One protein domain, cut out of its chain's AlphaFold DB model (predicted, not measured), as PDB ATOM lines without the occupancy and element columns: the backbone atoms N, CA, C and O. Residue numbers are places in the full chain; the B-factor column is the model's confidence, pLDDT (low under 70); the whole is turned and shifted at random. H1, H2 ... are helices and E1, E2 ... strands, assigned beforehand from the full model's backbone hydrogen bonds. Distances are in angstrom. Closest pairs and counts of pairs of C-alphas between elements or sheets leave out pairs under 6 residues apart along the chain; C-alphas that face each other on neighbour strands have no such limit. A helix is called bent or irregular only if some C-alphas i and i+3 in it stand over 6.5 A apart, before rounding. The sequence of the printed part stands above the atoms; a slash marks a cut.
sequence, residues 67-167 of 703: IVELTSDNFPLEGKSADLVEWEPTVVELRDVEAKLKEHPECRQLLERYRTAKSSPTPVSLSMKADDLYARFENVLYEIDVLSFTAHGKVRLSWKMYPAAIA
ATOM      1  N   ILE A  67     194.742 185.405  87.793       83.06
ATOM      2  CA  ILE A  67     195.976 186.161  88.074       83.06
ATOM      3  C   ILE A  67     196.038 186.615  89.533       83.06
ATOM      4  O   ILE A  67     197.107 186.579  90.143       83.06
ATOM      5  N   VAL A  68     194.907 187.078  90.069       88.12
ATOM      6  CA  VAL A  68     194.806 187.696  91.394       88.12
ATOM      7  C   VAL A  68     193.439 187.420  92.018       88.12
ATOM      8  O   VAL A  68     192.435 187.315  91.311       88.12
ATOM      9  N   GLU A  69     193.414 187.326  93.345       87.75
ATOM     10  CA  GLU A  69     192.197 187.389  94.154       87.75
ATOM     11  C   GLU A  69     192.143 188.787  94.785       87.75
ATOM     12  O   GLU A  69     193.082 189.195  95.470       87.75
ATOM     13  N   LEU A  70     191.093 189.556  94.494       84.88
ATOM     14  CA  LEU A  70     190.943 190.929  94.975       84.88
ATOM     15  C   LEU A  70     190.275 190.936  96.355       84.88
ATOM     16  O   LEU A  70     189.233 190.317  96.553       84.88
ATOM     17  N   THR A  71     190.883 191.646  97.307       73.56
ATOM     18  CA  THR A  71     190.511 191.637  98.734       73.56
ATOM     19  C   THR A  71     189.879 192.954  99.201       73.56
ATOM     20  O   THR A  71     190.066 193.348 100.351       73.56
ATOM     21  N   SER A  72     189.244 193.702  98.297       69.19
ATOM     22  CA  SER A  72     188.710 195.042  98.564       69.19
ATOM     23  C   SER A  72     187.218 195.105  98.264       69.19
ATOM     24  O   SER A  72     186.836 195.100  97.098       69.19
ATOM     25  N   ASP A  73     186.407 195.236  99.311       59.09
ATOM     26  CA  ASP A  73     184.935 195.242  99.271       59.09
ATOM     27  C   ASP A  73     184.333 196.295  98.311       59.09
ATOM     28  O   ASP A  73     183.196 196.166  97.871       59.09
ATOM     29  N   ASN A  74     185.109 197.326  97.956       63.53
ATOM     30  CA  ASN A  74     184.767 198.301  96.924       63.53
ATOM     31  C   ASN A  74     185.452 197.951  95.596       63.53
ATOM     32  O   ASN A  74     186.677 198.037  95.484       63.53
ATOM     33  N   PHE A  75     184.645 197.654  94.576       75.56
ATOM     34  CA  PHE A  75     185.068 197.509  93.183       75.56
ATOM     35  C   PHE A  75     184.585 198.755  92.404       75.56
ATOM     36  O   PHE A  75     183.419 198.805  92.006       75.56
ATOM     37  N   PRO A  76     185.407 199.822  92.299       73.38
ATOM     38  CA  PRO A  76     184.947 201.159  91.915       73.38
ATOM     39  C   PRO A  76     184.401 201.234  90.484       73.38
ATOM     40  O   PRO A  76     184.988 200.707  89.540       73.38
ATOM     41  N   LEU A  77     183.267 201.921  90.343       77.56
ATOM     42  CA  LEU A  77     182.563 202.151  89.084       77.56
ATOM     43  C   LEU A  77     183.112 203.420  88.420       77.56
ATOM     44  O   LEU A  77     183.017 204.496  89.007       77.56
ATOM     45  N   GLU A  78     183.645 203.302  87.204       79.56
ATOM     46  CA  GLU A  78     184.076 204.452  86.390       79.56
ATOM     47  C   GLU A  78     182.875 205.068  85.651       79.56
ATOM     48  O   GLU A  78     182.786 206.287  85.501       79.56
ATOM     49  N   GLY A  79     181.887 204.241  85.280       73.25
ATOM     50  CA  GLY A  79     180.632 204.704  84.691       73.25
ATOM     51  C   GLY A  79     179.517 203.652  84.660       73.25
ATOM     52  O   GLY A  79     179.757 202.444  84.664       73.25
ATOM     53  N   LYS A  80     178.270 204.129  84.586       71.94
ATOM     54  CA  LYS A  80     177.100 203.346  84.158       71.94
ATOM     55  C   LYS A  80     176.547 203.960  82.870       71.94
ATOM     56  O   LYS A  80     176.308 205.168  82.830       71.94
ATOM     57  N   SER A  81     176.295 203.143  81.851       75.38
ATOM     58  CA  SER A  81     175.304 203.449  80.813       75.38
ATOM     59  C   SER A  81     173.965 202.784  81.176       75.38
ATOM     60  O   SER A  81     173.840 202.212  82.257       75.38
ATOM     61  N   ALA A  82     172.953 202.871  80.305       69.19
ATOM     62  CA  ALA A  82     171.644 202.261  80.559       69.19
ATOM     63  C   ALA A  82     171.731 200.735  80.779       69.19
ATOM     64  O   ALA A  82     171.093 200.210  81.687       69.19
ATOM     65  N   ASP A  83     172.566 200.048  79.990       77.50
ATOM     66  CA  ASP A  83     172.678 198.584  80.002       77.50
ATOM     67  C   ASP A  83     174.039 198.067  80.490       77.50
ATOM     68  O   ASP A  83     174.120 196.936  80.975       77.50
ATOM     69  N   LEU A  84     175.118 198.851  80.352       78.19
ATOM     70  CA  LEU A  84     176.499 198.410  80.592       78.19
ATOM     71  C   LEU A  84     177.160 199.152  81.757       78.19
ATOM     72  O   LEU A  84     176.972 200.351  81.957       78.19
ATOM     73  N   VAL A  85     178.009 198.423  82.477       80.50
ATOM     74  CA  VAL A  85     178.829 198.929  83.578       80.50
ATOM     75  C   VAL A  85     180.304 198.946  83.171       80.50
ATOM     76  O   VAL A  85     180.793 198.006  82.533       80.50
ATOM     77  N   GLU A  86     180.999 200.014  83.560       83.19
ATOM     78  CA  GLU A  86     182.436 200.225  83.388       83.19
ATOM     79  C   GLU A  86     183.082 200.482  84.763       83.19
ATOM     80  O   GLU A  86     182.531 201.194  85.606       83.19
ATOM     81  N   TRP A  87     184.241 199.870  85.013       84.56
ATOM     82  CA  TRP A  87     184.921 199.855  86.315       84.56
ATOM     83  C   TRP A  87     186.322 200.441  86.211       84.56
ATOM     84  O   TRP A  87     187.036 200.144  85.250       84.56
ATOM     85  N   GLU A  88     186.751 201.174  87.242       87.56
ATOM     86  CA  GLU A  88     188.078 201.790  87.238       87.56
ATOM     87  C   GLU A  88     189.182 200.709  87.174       87.56
ATOM     88  O   GLU A  88     189.125 199.699  87.897       87.56
ATOM     89  N   PRO A  89     190.240 200.904  86.361       90.31
ATOM     90  CA  PRO A  89     191.321 199.938  86.232       90.31
ATOM     91  C   PRO A  89     192.044 199.663  87.558       90.31
ATOM     92  O   PRO A  89     192.819 200.486  88.055       90.31
ATOM     93  N   THR A  90     191.842 198.469  88.113       91.69
ATOM     94  CA  THR A  90     192.382 198.081  89.421       91.69
ATOM     95  C   THR A  90     193.898 197.917  89.364       91.69
ATOM     96  O   THR A  90     194.446 197.324  88.432       91.69
ATOM     97  N   VAL A  91     194.599 198.436  90.376       92.31
ATOM     98  CA  VAL A  91     196.067 198.483  90.410       92.31
ATOM     99  C   VAL A  91     196.622 197.646  91.564       92.31
ATOM    100  O   VAL A  91     196.376 197.949  92.728       92.31
ATOM    101  N   VAL A  92     197.430 196.634  91.240       93.38
ATOM    102  CA  VAL A  92     198.074 195.707  92.193       93.38
ATOM    103  C   VAL A  92     199.603 195.769  92.078       93.38
ATOM    104  O   VAL A  92     200.137 196.167  91.043       93.38
ATOM    105  N   GLU A  93     200.353 195.395  93.116       94.31
ATOM    106  CA  GLU A  93     201.824 195.372  93.040       94.31
ATOM    107  C   GLU A  93     202.318 194.141  92.268       94.31
ATOM    108  O   GLU A  93     201.903 193.013  92.539       94.31
ATOM    109  N   LEU A  94     203.261 194.318  91.335       94.56
ATOM    110  CA  LEU A  94     203.750 193.228  90.480       94.56
ATOM    111  C   LEU A  94     204.301 192.052  91.284       94.56
ATOM    112  O   LEU A  94     204.088 190.910  90.898       94.56
ATOM    113  N   ARG A  95     204.979 192.317  92.405       92.81
ATOM    114  CA  ARG A  95     205.565 191.279  93.269       92.81
ATOM    115  C   ARG A  95     204.516 190.263  93.767       92.81
ATOM    116  O   ARG A  95     204.870 189.111  93.993       92.81
ATOM    117  N   ASP A  96     203.258 190.693  93.913       91.69
ATOM    118  CA  ASP A  96     202.167 189.903  94.493       91.69
ATOM    119  C   ASP A  96     201.531 188.981  93.422       91.69
ATOM    120  O   ASP A  96     200.998 187.924  93.748       91.69
ATOM    121  N   VAL A  97     201.673 189.322  92.129       93.75
ATOM    122  CA  VAL A  97     201.120 188.575  90.976       93.75
ATOM    123  C   VAL A  97     202.172 187.970  90.026       93.75
ATOM    124  O   VAL A  97     201.831 187.158  89.164       93.75
ATOM    125  N   GLU A  98     203.463 188.302  90.164       94.25
ATOM    126  CA  GLU A  98     204.521 187.896  89.215       94.25
ATOM    127  C   GLU A  98     204.638 186.370  89.065       94.25
ATOM    128  O   GLU A  98     205.019 185.879  88.004       94.25
ATOM    129  N   ALA A  99     204.323 185.610  90.120       92.31
ATOM    130  CA  ALA A  99     204.325 184.149  90.086       92.31
ATOM    131  C   ALA A  99     203.273 183.610  89.100       92.31
ATOM    132  O   ALA A  99     203.618 182.838  88.208       92.31
ATOM    133  N   LYS A 100     202.025 184.091  89.190       91.69
ATOM    134  CA  LYS A 100     200.930 183.711  88.284       91.69
ATOM    135  C   LYS A 100     201.169 184.211  86.861       91.69
ATOM    136  O   LYS A 100     201.020 183.459  85.901       91.69
ATOM    137  N   LEU A 101     201.673 185.436  86.712       92.31
ATOM    138  CA  LEU A 101     202.031 185.999  85.404       92.31
ATOM    139  C   LEU A 101     203.193 185.258  84.706       92.31
ATOM    140  O   LEU A 101     203.336 185.370  83.490       92.31
ATOM    141  N   LYS A 102     204.018 184.484  85.428       93.31
ATOM    142  CA  LYS A 102     205.033 183.595  84.823       93.31
ATOM    143  C   LYS A 102     204.437 182.304  84.260       93.31
ATOM    144  O   LYS A 102     205.064 181.706  83.380       93.31
ATOM    145  N   GLU A 103     203.277 181.863  84.743       90.62
ATOM    146  CA  GLU A 103     202.611 180.634  84.291       90.62
ATOM    147  C   GLU A 103     201.990 180.831  82.899       90.62
ATOM    148  O   GLU A 103     202.257 180.029  81.999       90.62
ATOM    149  N   HIS A 104     201.279 181.944  82.675       90.62
ATOM    150  CA  HIS A 104     200.670 182.258  81.379       90.62
ATOM    151  C   HIS A 104     201.724 182.613  80.296       90.62
ATOM    152  O   HIS A 104     202.616 183.431  80.563       90.62
ATOM    153  N   PRO A 105     201.664 182.043  79.069       88.12
ATOM    154  CA  PRO A 105     202.699 182.240  78.050       88.12
ATOM    155  C   PRO A 105     202.889 183.693  77.611       88.12
ATOM    156  O   PRO A 105     204.023 184.115  77.385       88.12
ATOM    157  N   GLU A 106     201.807 184.461  77.490       88.94
ATOM    158  CA  GLU A 106     201.886 185.832  76.980       88.94
ATOM    159  C   GLU A 106     202.331 186.816  78.066       88.94
ATOM    160  O   GLU A 106     203.236 187.626  77.850       88.94
ATOM    161  N   CYS A 107     201.795 186.669  79.281       92.88
ATOM    162  CA  CYS A 107     202.213 187.449  80.447       92.88
ATOM    163  C   CYS A 107     203.718 187.295  80.709       92.88
ATOM    164  O   CYS A 107     204.395 188.273  81.024       92.88
ATOM    165  N   ARG A 108     204.283 186.103  80.472       94.00
ATOM    166  CA  ARG A 108     205.732 185.858  80.522       94.00
ATOM    167  C   ARG A 108     206.521 186.732  79.536       94.00
ATOM    168  O   ARG A 108     207.598 187.204  79.895       94.00
ATOM    169  N   GLN A 109     205.993 186.992  78.336       93.06
ATOM    170  CA  GLN A 109     206.607 187.913  77.369       93.06
ATOM    171  C   GLN A 109     206.488 189.375  77.819       93.06
ATOM    172  O   GLN A 109     207.427 190.150  77.635       93.06
ATOM    173  N   LEU A 110     205.365 189.766  78.434       94.12
ATOM    174  CA  LEU A 110     205.197 191.111  78.995       94.12
ATOM    175  C   LEU A 110     206.146 191.356  80.180       94.12
ATOM    176  O   LEU A 110     206.738 192.431  80.282       94.12
ATOM    177  N   LEU A 111     206.348 190.356  81.045       95.50
ATOM    178  CA  LEU A 111     207.324 190.415  82.137       95.50
ATOM    179  C   LEU A 111     208.747 190.612  81.611       95.50
ATOM    180  O   LEU A 111     209.503 191.394  82.182       95.50
ATOM    181  N   GLU A 112     209.112 189.934  80.521       94.75
ATOM    182  CA  GLU A 112     210.438 190.100  79.925       94.75
ATOM    183  C   GLU A 112     210.582 191.470  79.249       94.75
ATOM    184  O   GLU A 112     211.569 192.157  79.510       94.75
ATOM    185  N   ARG A 113     209.552 191.951  78.529       93.81
ATOM    186  CA  ARG A 113     209.475 193.350  78.056       93.81
ATOM    187  C   ARG A 113     209.691 194.347  79.199       93.81
ATOM    188  O   ARG A 113     210.455 195.294  79.032       93.81
ATOM    189  N   TYR A 114     209.085 194.125  80.366       94.94
ATOM    190  CA  TYR A 114     209.245 194.981  81.547       94.94
ATOM    191  C   TYR A 114     210.645 194.929  82.169       94.94
ATOM    192  O   TYR A 114     211.176 195.969  82.566       94.94
ATOM    193  N   ARG A 115     211.282 193.751  82.224       94.25
ATOM    194  CA  ARG A 115     212.687 193.632  82.657       94.25
ATOM    195  C   ARG A 115     213.618 194.366  81.692       94.25
ATOM    196  O   ARG A 115     214.444 195.155  82.147       94.25
ATOM    197  N   THR A 116     213.438 194.178  80.383       91.56
ATOM    198  CA  THR A 116     214.203 194.880  79.339       91.56
ATOM    199  C   THR A 116     213.971 196.392  79.369       91.56
ATOM    200  O   THR A 116     214.922 197.155  79.236       91.56
ATOM    201  N   ALA A 117     212.744 196.860  79.613       91.12
ATOM    202  CA  ALA A 117     212.422 198.288  79.664       91.12
ATOM    203  C   ALA A 117     213.200 199.061  80.747       91.12
ATOM    204  O   ALA A 117     213.424 200.256  80.590       91.12
ATOM    205  N   LYS A 118     213.661 198.399  81.820       87.25
ATOM    206  CA  LYS A 118     214.489 199.033  82.867       87.25
ATOM    207  C   LYS A 118     215.942 199.288  82.456       87.25
ATOM    208  O   LYS A 118     216.621 200.063  83.124       87.25
ATOM    209  N   SER A 119     216.423 198.634  81.402       86.25
ATOM    210  CA  SER A 119     217.774 198.803  80.846       86.25
ATOM    211  C   SER A 119     217.779 199.328  79.405       86.25
ATOM    212  O   SER A 119     218.846 199.621  78.865       86.25
ATOM    213  N   SER A 120     216.605 199.465  78.784       84.50
ATOM    214  CA  SER A 120     216.436 199.934  77.410       84.50
ATOM    215  C   SER A 120     216.417 201.465  77.322       84.50
ATOM    216  O   SER A 120     215.607 202.093  78.002       84.50
ATOM    217  N   PRO A 121     217.228 202.090  76.447       80.50
ATOM    218  CA  PRO A 121     217.090 203.508  76.119       80.50
ATOM    219  C   PRO A 121     215.938 203.778  75.134       80.50
ATOM    220  O   PRO A 121     215.542 204.928  74.966       80.50
ATOM    221  N   THR A 122     215.406 202.750  74.461       80.06
ATOM    222  CA  THR A 122     214.227 202.868  73.591       80.06
ATOM    223  C   THR A 122     212.948 202.517  74.358       80.06
ATOM    224  O   THR A 122     212.962 201.574  75.160       80.06
ATOM    225  N   PRO A 123     211.830 203.232  74.121       79.75
ATOM    226  CA  PRO A 123     210.558 202.936  74.769       79.75
ATOM    227  C   PRO A 123     210.029 201.562  74.338       79.75
ATOM    228  O   PRO A 123     210.110 201.181  73.170       79.75
ATOM    229  N   VAL A 124     209.461 200.826  75.293       85.19
ATOM    230  CA  VAL A 124     208.889 199.487  75.097       85.19
ATOM    231  C   VAL A 124     207.423 199.530  75.516       85.19
ATOM    232  O   VAL A 124     207.112 200.047  76.587       85.19
ATOM    233  N   SER A 125     206.515 198.972  74.707       86.94
ATOM    234  CA  SER A 125     205.112 198.837  75.120       86.94
ATOM    235  C   SER A 125     204.998 197.881  76.309       86.94
ATOM    236  O   SER A 125     205.404 196.717  76.220       86.94
ATOM    237  N   LEU A 126     204.426 198.373  77.408       92.88
ATOM    238  CA  LEU A 126     204.194 197.631  78.649       92.88
ATOM    239  C   LEU A 126     202.727 197.217  78.835       92.88
ATOM    240  O   LEU A 126     202.328 196.886  79.948       92.88
ATOM    241  N   SER A 127     201.950 197.179  77.750       93.88
ATOM    242  CA  SER A 127     200.560 196.703  77.741       93.88
ATOM    243  C   SER A 127     200.378 195.475  76.843       93.88
ATOM    244  O   SER A 127     201.195 195.203  75.949       93.88
ATOM    245  N   MET A 128     199.285 194.749  77.071       93.44
ATOM    246  CA  MET A 128     198.736 193.740  76.165       93.44
ATOM    247  C   MET A 128     197.230 193.560  76.371       93.44
ATOM    248  O   MET A 128     196.733 193.772  77.477       93.44
ATOM    249  N   LYS A 129     196.529 193.129  75.319       91.81
ATOM    250  CA  LYS A 129     195.188 192.549  75.448       91.81
ATOM    251  C   LYS A 129     195.294 191.218  76.205       91.81
ATOM    252  O   LYS A 129     196.324 190.552  76.103       91.81
ATOM    253  N   ALA A 130     194.291 190.884  77.006       83.50
ATOM    254  CA  ALA A 130     194.386 189.884  78.067       83.50
ATOM    255  C   ALA A 130     193.390 188.714  77.891       83.50
ATOM    256  O   ALA A 130     192.710 188.303  78.826       83.50
ATOM    257  N   ASP A 131     193.325 188.153  76.680       83.19
ATOM    258  CA  ASP A 131     192.471 186.997  76.374       83.19
ATOM    259  C   ASP A 131     192.760 185.781  77.290       83.19
ATOM    260  O   ASP A 131     193.911 185.499  77.624       83.19
ATOM    261  N   ASP A 132     191.694 185.081  77.713       86.69
ATOM    262  CA  ASP A 132     191.686 183.975  78.699       86.69
ATOM    263  C   ASP A 132     192.261 184.314  80.107       86.69
ATOM    264  O   ASP A 132     192.545 183.408  80.900       86.69
ATOM    265  N   LEU A 133     192.395 185.599  80.475       90.44
ATOM    266  CA  LEU A 133     192.902 186.032  81.790       90.44
ATOM    267  C   LEU A 133     191.809 186.574  82.718       90.44
ATOM    268  O   LEU A 133     191.005 187.429  82.344       90.44
ATOM    269  N   TYR A 134     191.836 186.123  83.977       91.19
ATOM    270  CA  TYR A 134     190.793 186.427  84.958       91.19
ATOM    271  C   TYR A 134     191.339 186.998  86.268       91.19
ATOM    272  O   TYR A 134     192.415 186.618  86.740       91.19
ATOM    273  N   ALA A 135     190.547 187.850  86.913       89.50
ATOM    274  CA  ALA A 135     190.637 188.115  88.346       89.50
ATOM    275  C   ALA A 135     189.466 187.438  89.068       89.50
ATOM    276  O   ALA A 135     188.372 187.307  88.512       89.50
ATOM    277  N   ARG A 136     189.684 187.025  90.318       88.19
ATOM    278  CA  ARG A 136     188.610 186.589  91.215       88.19
ATOM    279  C   ARG A 136     188.271 187.722  92.173       88.19
ATOM    280  O   ARG A 136     189.168 188.262  92.818       88.19
ATOM    281  N   PHE A 137     186.988 188.030  92.294       84.62
ATOM    282  CA  PHE A 137     186.457 188.877  93.354       84.62
ATOM    283  C   PHE A 137     185.287 188.129  93.996       84.62
ATOM    284  O   PHE A 137     184.394 187.646  93.298       84.62
ATOM    285  N   GLU A 138     185.369 187.920  95.310       81.94
ATOM    286  CA  GLU A 138     184.562 186.937  96.039       81.94
ATOM    287  C   GLU A 138     184.491 185.567  95.318       81.94
ATOM    288  O   GLU A 138     185.510 184.905  95.113       81.94
ATOM    289  N   ASN A 139     183.287 185.143  94.915       79.50
ATOM    290  CA  ASN A 139     183.017 183.901  94.184       79.50
ATOM    291  C   ASN A 139     182.864 184.111  92.662       79.50
ATOM    292  O   ASN A 139     182.579 183.155  91.936       79.50
ATOM    293  N   VAL A 140     183.037 185.342  92.171       79.75
ATOM    294  CA  VAL A 140     182.842 185.731  90.767       79.75
ATOM    295  C   VAL A 140     184.198 185.846  90.056       79.75
ATOM    296  O   VAL A 140     185.221 186.183  90.654       79.75
ATOM    297  N   LEU A 141     184.219 185.518  88.761       85.38
ATOM    298  CA  LEU A 141     185.385 185.669  87.891       85.38
ATOM    299  C   LEU A 141     185.126 186.788  86.881       85.38
ATOM    300  O   LEU A 141     184.165 186.708  86.117       85.38
ATOM    301  N   TYR A 142     186.008 187.782  86.866       86.19
ATOM    302  CA  TYR A 142     185.974 188.915  85.942       86.19
ATOM    303  C   TYR A 142     187.098 188.760  84.915       86.19
ATOM    304  O   TYR A 142     188.246 188.495  85.275       86.19
ATOM    305  N   GLU A 143     186.757 188.891  83.637       90.81
ATOM    306  CA  GLU A 143     187.686 188.844  82.507       90.81
ATOM    307  C   GLU A 143     188.424 190.186  82.407       90.81
ATOM    308  O   GLU A 143     187.814 191.261  82.462       90.81
ATOM    309  N   ILE A 144     189.744 190.123  82.282       91.31
ATOM    310  CA  ILE A 144     190.601 191.299  82.125       91.31
ATOM    311  C   ILE A 144     190.716 191.555  80.619       91.31
ATOM    312  O   ILE A 144     191.134 190.665  79.890       91.31
ATOM    313  N   ASP A 145     190.362 192.744  80.128       90.75
ATOM    314  CA  ASP A 145     190.482 193.056  78.692       90.75
ATOM    315  C   ASP A 145     191.901 193.521  78.338       90.75
ATOM    316  O   ASP A 145     192.492 193.068  77.356       90.75
ATOM    317  N   VAL A 146     192.503 194.366  79.186       91.94
ATOM    318  CA  VAL A 146     193.877 194.862  79.005       91.94
ATOM    319  C   VAL A 146     194.661 194.757  80.309       91.94
ATOM    320  O   VAL A 146     194.241 195.250  81.357       91.94
ATOM    321  N   LEU A 147     195.851 194.163  80.232       94.50
ATOM    322  CA  LEU A 147     196.813 194.095  81.327       94.50
ATOM    323  C   LEU A 147     198.035 194.953  80.989       94.50
ATOM    324  O   LEU A 147     198.602 194.853  79.897       94.50
ATOM    325  N   SER A 148     198.449 195.813  81.921       95.44
ATOM    326  CA  SER A 148     199.564 196.742  81.701       95.44
ATOM    327  C   SER A 148     200.456 196.930  82.927       95.44
ATOM    328  O   SER A 148     200.013 196.792  84.067       95.44
ATOM    329  N   PHE A 149     201.732 197.251  82.703       95.06
ATOM    330  CA  PHE A 149     202.711 197.511  83.760       95.06
ATOM    331  C   PHE A 149     203.162 198.972  83.780       95.06
ATOM    332  O   PHE A 149     203.578 199.542  82.773       95.06
ATOM    333  N   THR A 150     203.160 199.558  84.972       91.31
ATOM    334  CA  THR A 150     203.749 200.877  85.239       91.31
ATOM    335  C   THR A 150     205.260 200.769  85.470       91.31
ATOM    336  O   THR A 150     205.755 199.756  85.972       91.31
ATOM    337  N   ALA A 151     206.010 201.843  85.197       85.19
ATOM    338  CA  ALA A 151     207.457 201.896  85.443       85.19
ATOM    339  C   ALA A 151     207.837 201.529  86.898       85.19
ATOM    340  O   ALA A 151     208.823 200.826  87.133       85.19
ATOM    341  N   HIS A 152     207.001 201.925  87.864       87.56
ATOM    342  CA  HIS A 152     207.189 201.659  89.294       87.56
ATOM    343  C   HIS A 152     206.961 200.196  89.709       87.56
ATOM    344  O   HIS A 152     207.308 199.836  90.829       87.56
ATOM    345  N   GLY A 153     206.436 199.340  88.824       91.00
ATOM    346  CA  GLY A 153     206.184 197.929  89.137       91.00
ATOM    347  C   GLY A 153     204.806 197.645  89.723       91.00
ATOM    348  O   GLY A 153     204.630 196.613  90.358       91.00
ATOM    349  N   LYS A 154     203.823 198.512  89.471       94.38
ATOM    350  CA  LYS A 154     202.404 198.181  89.645       94.38
ATOM    351  C   LYS A 154     201.823 197.636  88.343       94.38
ATOM    352  O   LYS A 154     202.141 198.167  87.272       94.38
ATOM    353  N   VAL A 155     200.963 196.631  88.442       94.69
ATOM    354  CA  VAL A 155     200.142 196.082  87.358       94.69
ATOM    355  C   VAL A 155     198.779 196.755  87.399       94.69
ATOM    356  O   VAL A 155     198.159 196.800  88.458       94.69
ATOM    357  N   ARG A 156     198.310 197.262  86.262       94.31
ATOM    358  CA  ARG A 156     196.943 197.751  86.075       94.31
ATOM    359  C   ARG A 156     196.158 196.712  85.277       94.31
ATOM    360  O   ARG A 156     196.604 196.297  84.204       94.31
ATOM    361  N   LEU A 157     195.009 196.330  85.819       93.19
ATOM    362  CA  LEU A 157     194.018 195.446  85.218       93.19
ATOM    363  C   LEU A 157     192.853 196.320  84.746       93.19
ATOM    364  O   LEU A 157     192.212 196.968  85.570       93.19
ATOM    365  N   SER A 158     192.618 196.381  83.439       91.38
ATOM    366  CA  SER A 158     191.467 197.067  82.846       91.38
ATOM    367  C   SER A 158     190.401 196.044  82.467       91.38
ATOM    368  O   SER A 158     190.714 194.970  81.947       91.38
ATOM    369  N   TRP A 159     189.149 196.382  82.747       88.69
ATOM    370  CA  TRP A 159     188.032 195.446  82.733       88.69
ATOM    371  C   TRP A 159     187.264 195.461  81.418       88.69
ATOM    372  O   TRP A 159     187.207 196.465  80.714       88.69
ATOM    373  N   LYS A 160     186.632 194.329  81.118       84.44
ATOM    374  CA  LYS A 160     185.635 194.218  80.055       84.44
ATOM    375  C   LYS A 160     184.318 194.845  80.528       84.44
ATOM    376  O   LYS A 160     183.939 194.659  81.683       84.44
ATOM    377  N   MET A 161     183.603 195.558  79.657       82.81
ATOM    378  CA  MET A 161     182.256 196.048  79.984       82.81
ATOM    379  C   MET A 161     181.293 194.864  80.147       82.81
ATOM    380  O   MET A 161     181.303 193.940  79.327       82.81
ATOM    381  N   TYR A 162     180.429 194.911  81.162       77.81
ATOM    382  CA  TYR A 162     179.430 193.868  81.426       77.81
ATOM    383  C   TYR A 162     178.019 194.454  81.575       77.81
ATOM    384  O   TYR A 162     177.880 195.577  82.062       77.81
ATOM    385  N   PRO A 163     176.961 193.698  81.220       77.50
ATOM    386  CA  PRO A 163     175.584 194.086  81.502       77.50
ATOM    387  C   PRO A 163     175.323 194.303  82.997       77.50
ATOM    388  O   PRO A 163     175.730 193.477  83.820       77.50
ATOM    389  N   ALA A 164     174.573 195.349  83.350       70.12
ATOM    390  CA  ALA A 164     174.257 195.691  84.743       70.12
ATOM    391  C   ALA A 164     173.590 194.532  85.517       70.12
ATOM    392  O   ALA A 164     173.920 194.284  86.677       70.12
ATOM    393  N   ALA A 165     172.740 193.747  84.847       68.38
ATOM    394  CA  ALA A 165     172.097 192.556  85.413       68.38
ATOM    395  C   ALA A 165     173.073 191.408  85.766       68.38
ATOM    396  O   ALA A 165     172.738 190.552  86.580       68.38
ATOM    397  N   ILE A 166     174.272 191.375  85.170       64.75
ATOM    398  CA  ILE A 166     175.350 190.428  85.523       64.75
ATOM    399  C   ILE A 166     176.260 191.031  86.604       64.75
ATOM    400  O   ILE A 166     176.802 190.305  87.433       64.75
ATOM    401  N   ALA A 167     176.400 192.359  86.615       61.56
ATOM    402  CA  ALA A 167     177.239 193.101  87.551       61.56
ATOM    403  C   ALA A 167     176.756 193.045  89.015       61.56
ATOM    404  O   ALA A 167     177.542 193.332  89.914       61.56
TER     405      ALA A 167
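What this domain is: This is residues 67 to 167 of the 703 residues of an uncharacterized protein of Caenorhabditis tropicalis (UniProt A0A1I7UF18). A strongly twisted six-stranded sheet, built round the long bent strand E7 and its neighbour E8, has helices H1 and H2 on one face towards one end of an elongated body. At the other end of the long axis the hairpin of E2 and E3 and the short H3 make a small head. The 101 printed residues hold three named helices and eight named strands in the order E1 E2 E3 E4 H1 H2 E5 E6 E7 E8 H3, a mixed class. The large sheet is branched and mixed, with E1 and E6 parallel and its other pairs antiparallel; E2 and E3 form an antiparallel sheet of two. The whole is compact, with a radius of gyration of the C-alphas of 14.5 A, and spans 46 by 25 by 22 A.

Where its parts are: Find C-alpha 140 at (182.842, 185.731, 90.767); from there E7 runs 24.1 A to C-alpha 149 at (202.711, 197.511, 83.760), bending by 72 degrees at residue 145. In the same sheet look for E8, residues 154 to 159 and 16.2 A long, E6 at 134 to 137, E5 at 127 to 129, E4 at 90 to 93 and E1 at 67 to 70. H1 is residues 94 to 103, 14.1 A, and irregular, with C-alphas 96 and 99 7.6 A apart; H2 is residues 105 to 117, 18.8 A. E2 is residues 77 to 80, E3 84 to 87, and H3 164 to 167, ending at C-alpha 167 (177.239, 193.101, 87.551).

How they stand to each other: Start at E7: E5 and E6 lie on one side of it, E8 on the other side. E6, E7 and E8 are a meander, each strand the antiparallel neighbour of the one before; see N 135 and O 142 at 2.9 A, and N 156 and O 148 at 2.8 A. E5 pairs with E7 through N 128 and O 147, 2.9 A, E4 with E8 through N 155 and O 92, 2.8 A, and E1 with E6 through N 67 and O 134, 2.8 A. H2 is on this sheet at a height of 9.4 A, over E7; its closest C-alpha pair with E7 is Tyr 114 and Phe 149, 7.3 A. H1, on the same face, has a height of 6.8 A. H1 and H2 touch only at the corner, closest at the C-alphas of Lys 102 and Arg 108, 4.9 A, at a steep tilt of 47 degrees. In the hairpin E2 and E3, N 78 and O 86 are 2.9 A apart. H3 is not on the large sheet; its closest C-alpha pair with E3 is Ala 164 and Leu 84, 5.4 A. Of the O i to N i+4 pairs, 3 of 6 in H1 and 8 of 9 in H2 are within hydrogen-bond range; H3 is too short for one.

The domain as a whole: The C-alphas farthest apart are those of Pro 121 and Ala 165, 47.2 A. The printed part has no cut, and no link between named elements is long. The mean pLDDT of the printed part is 86.0; look for values under 70 at residues 72 to 74, 82 and 165 to 167.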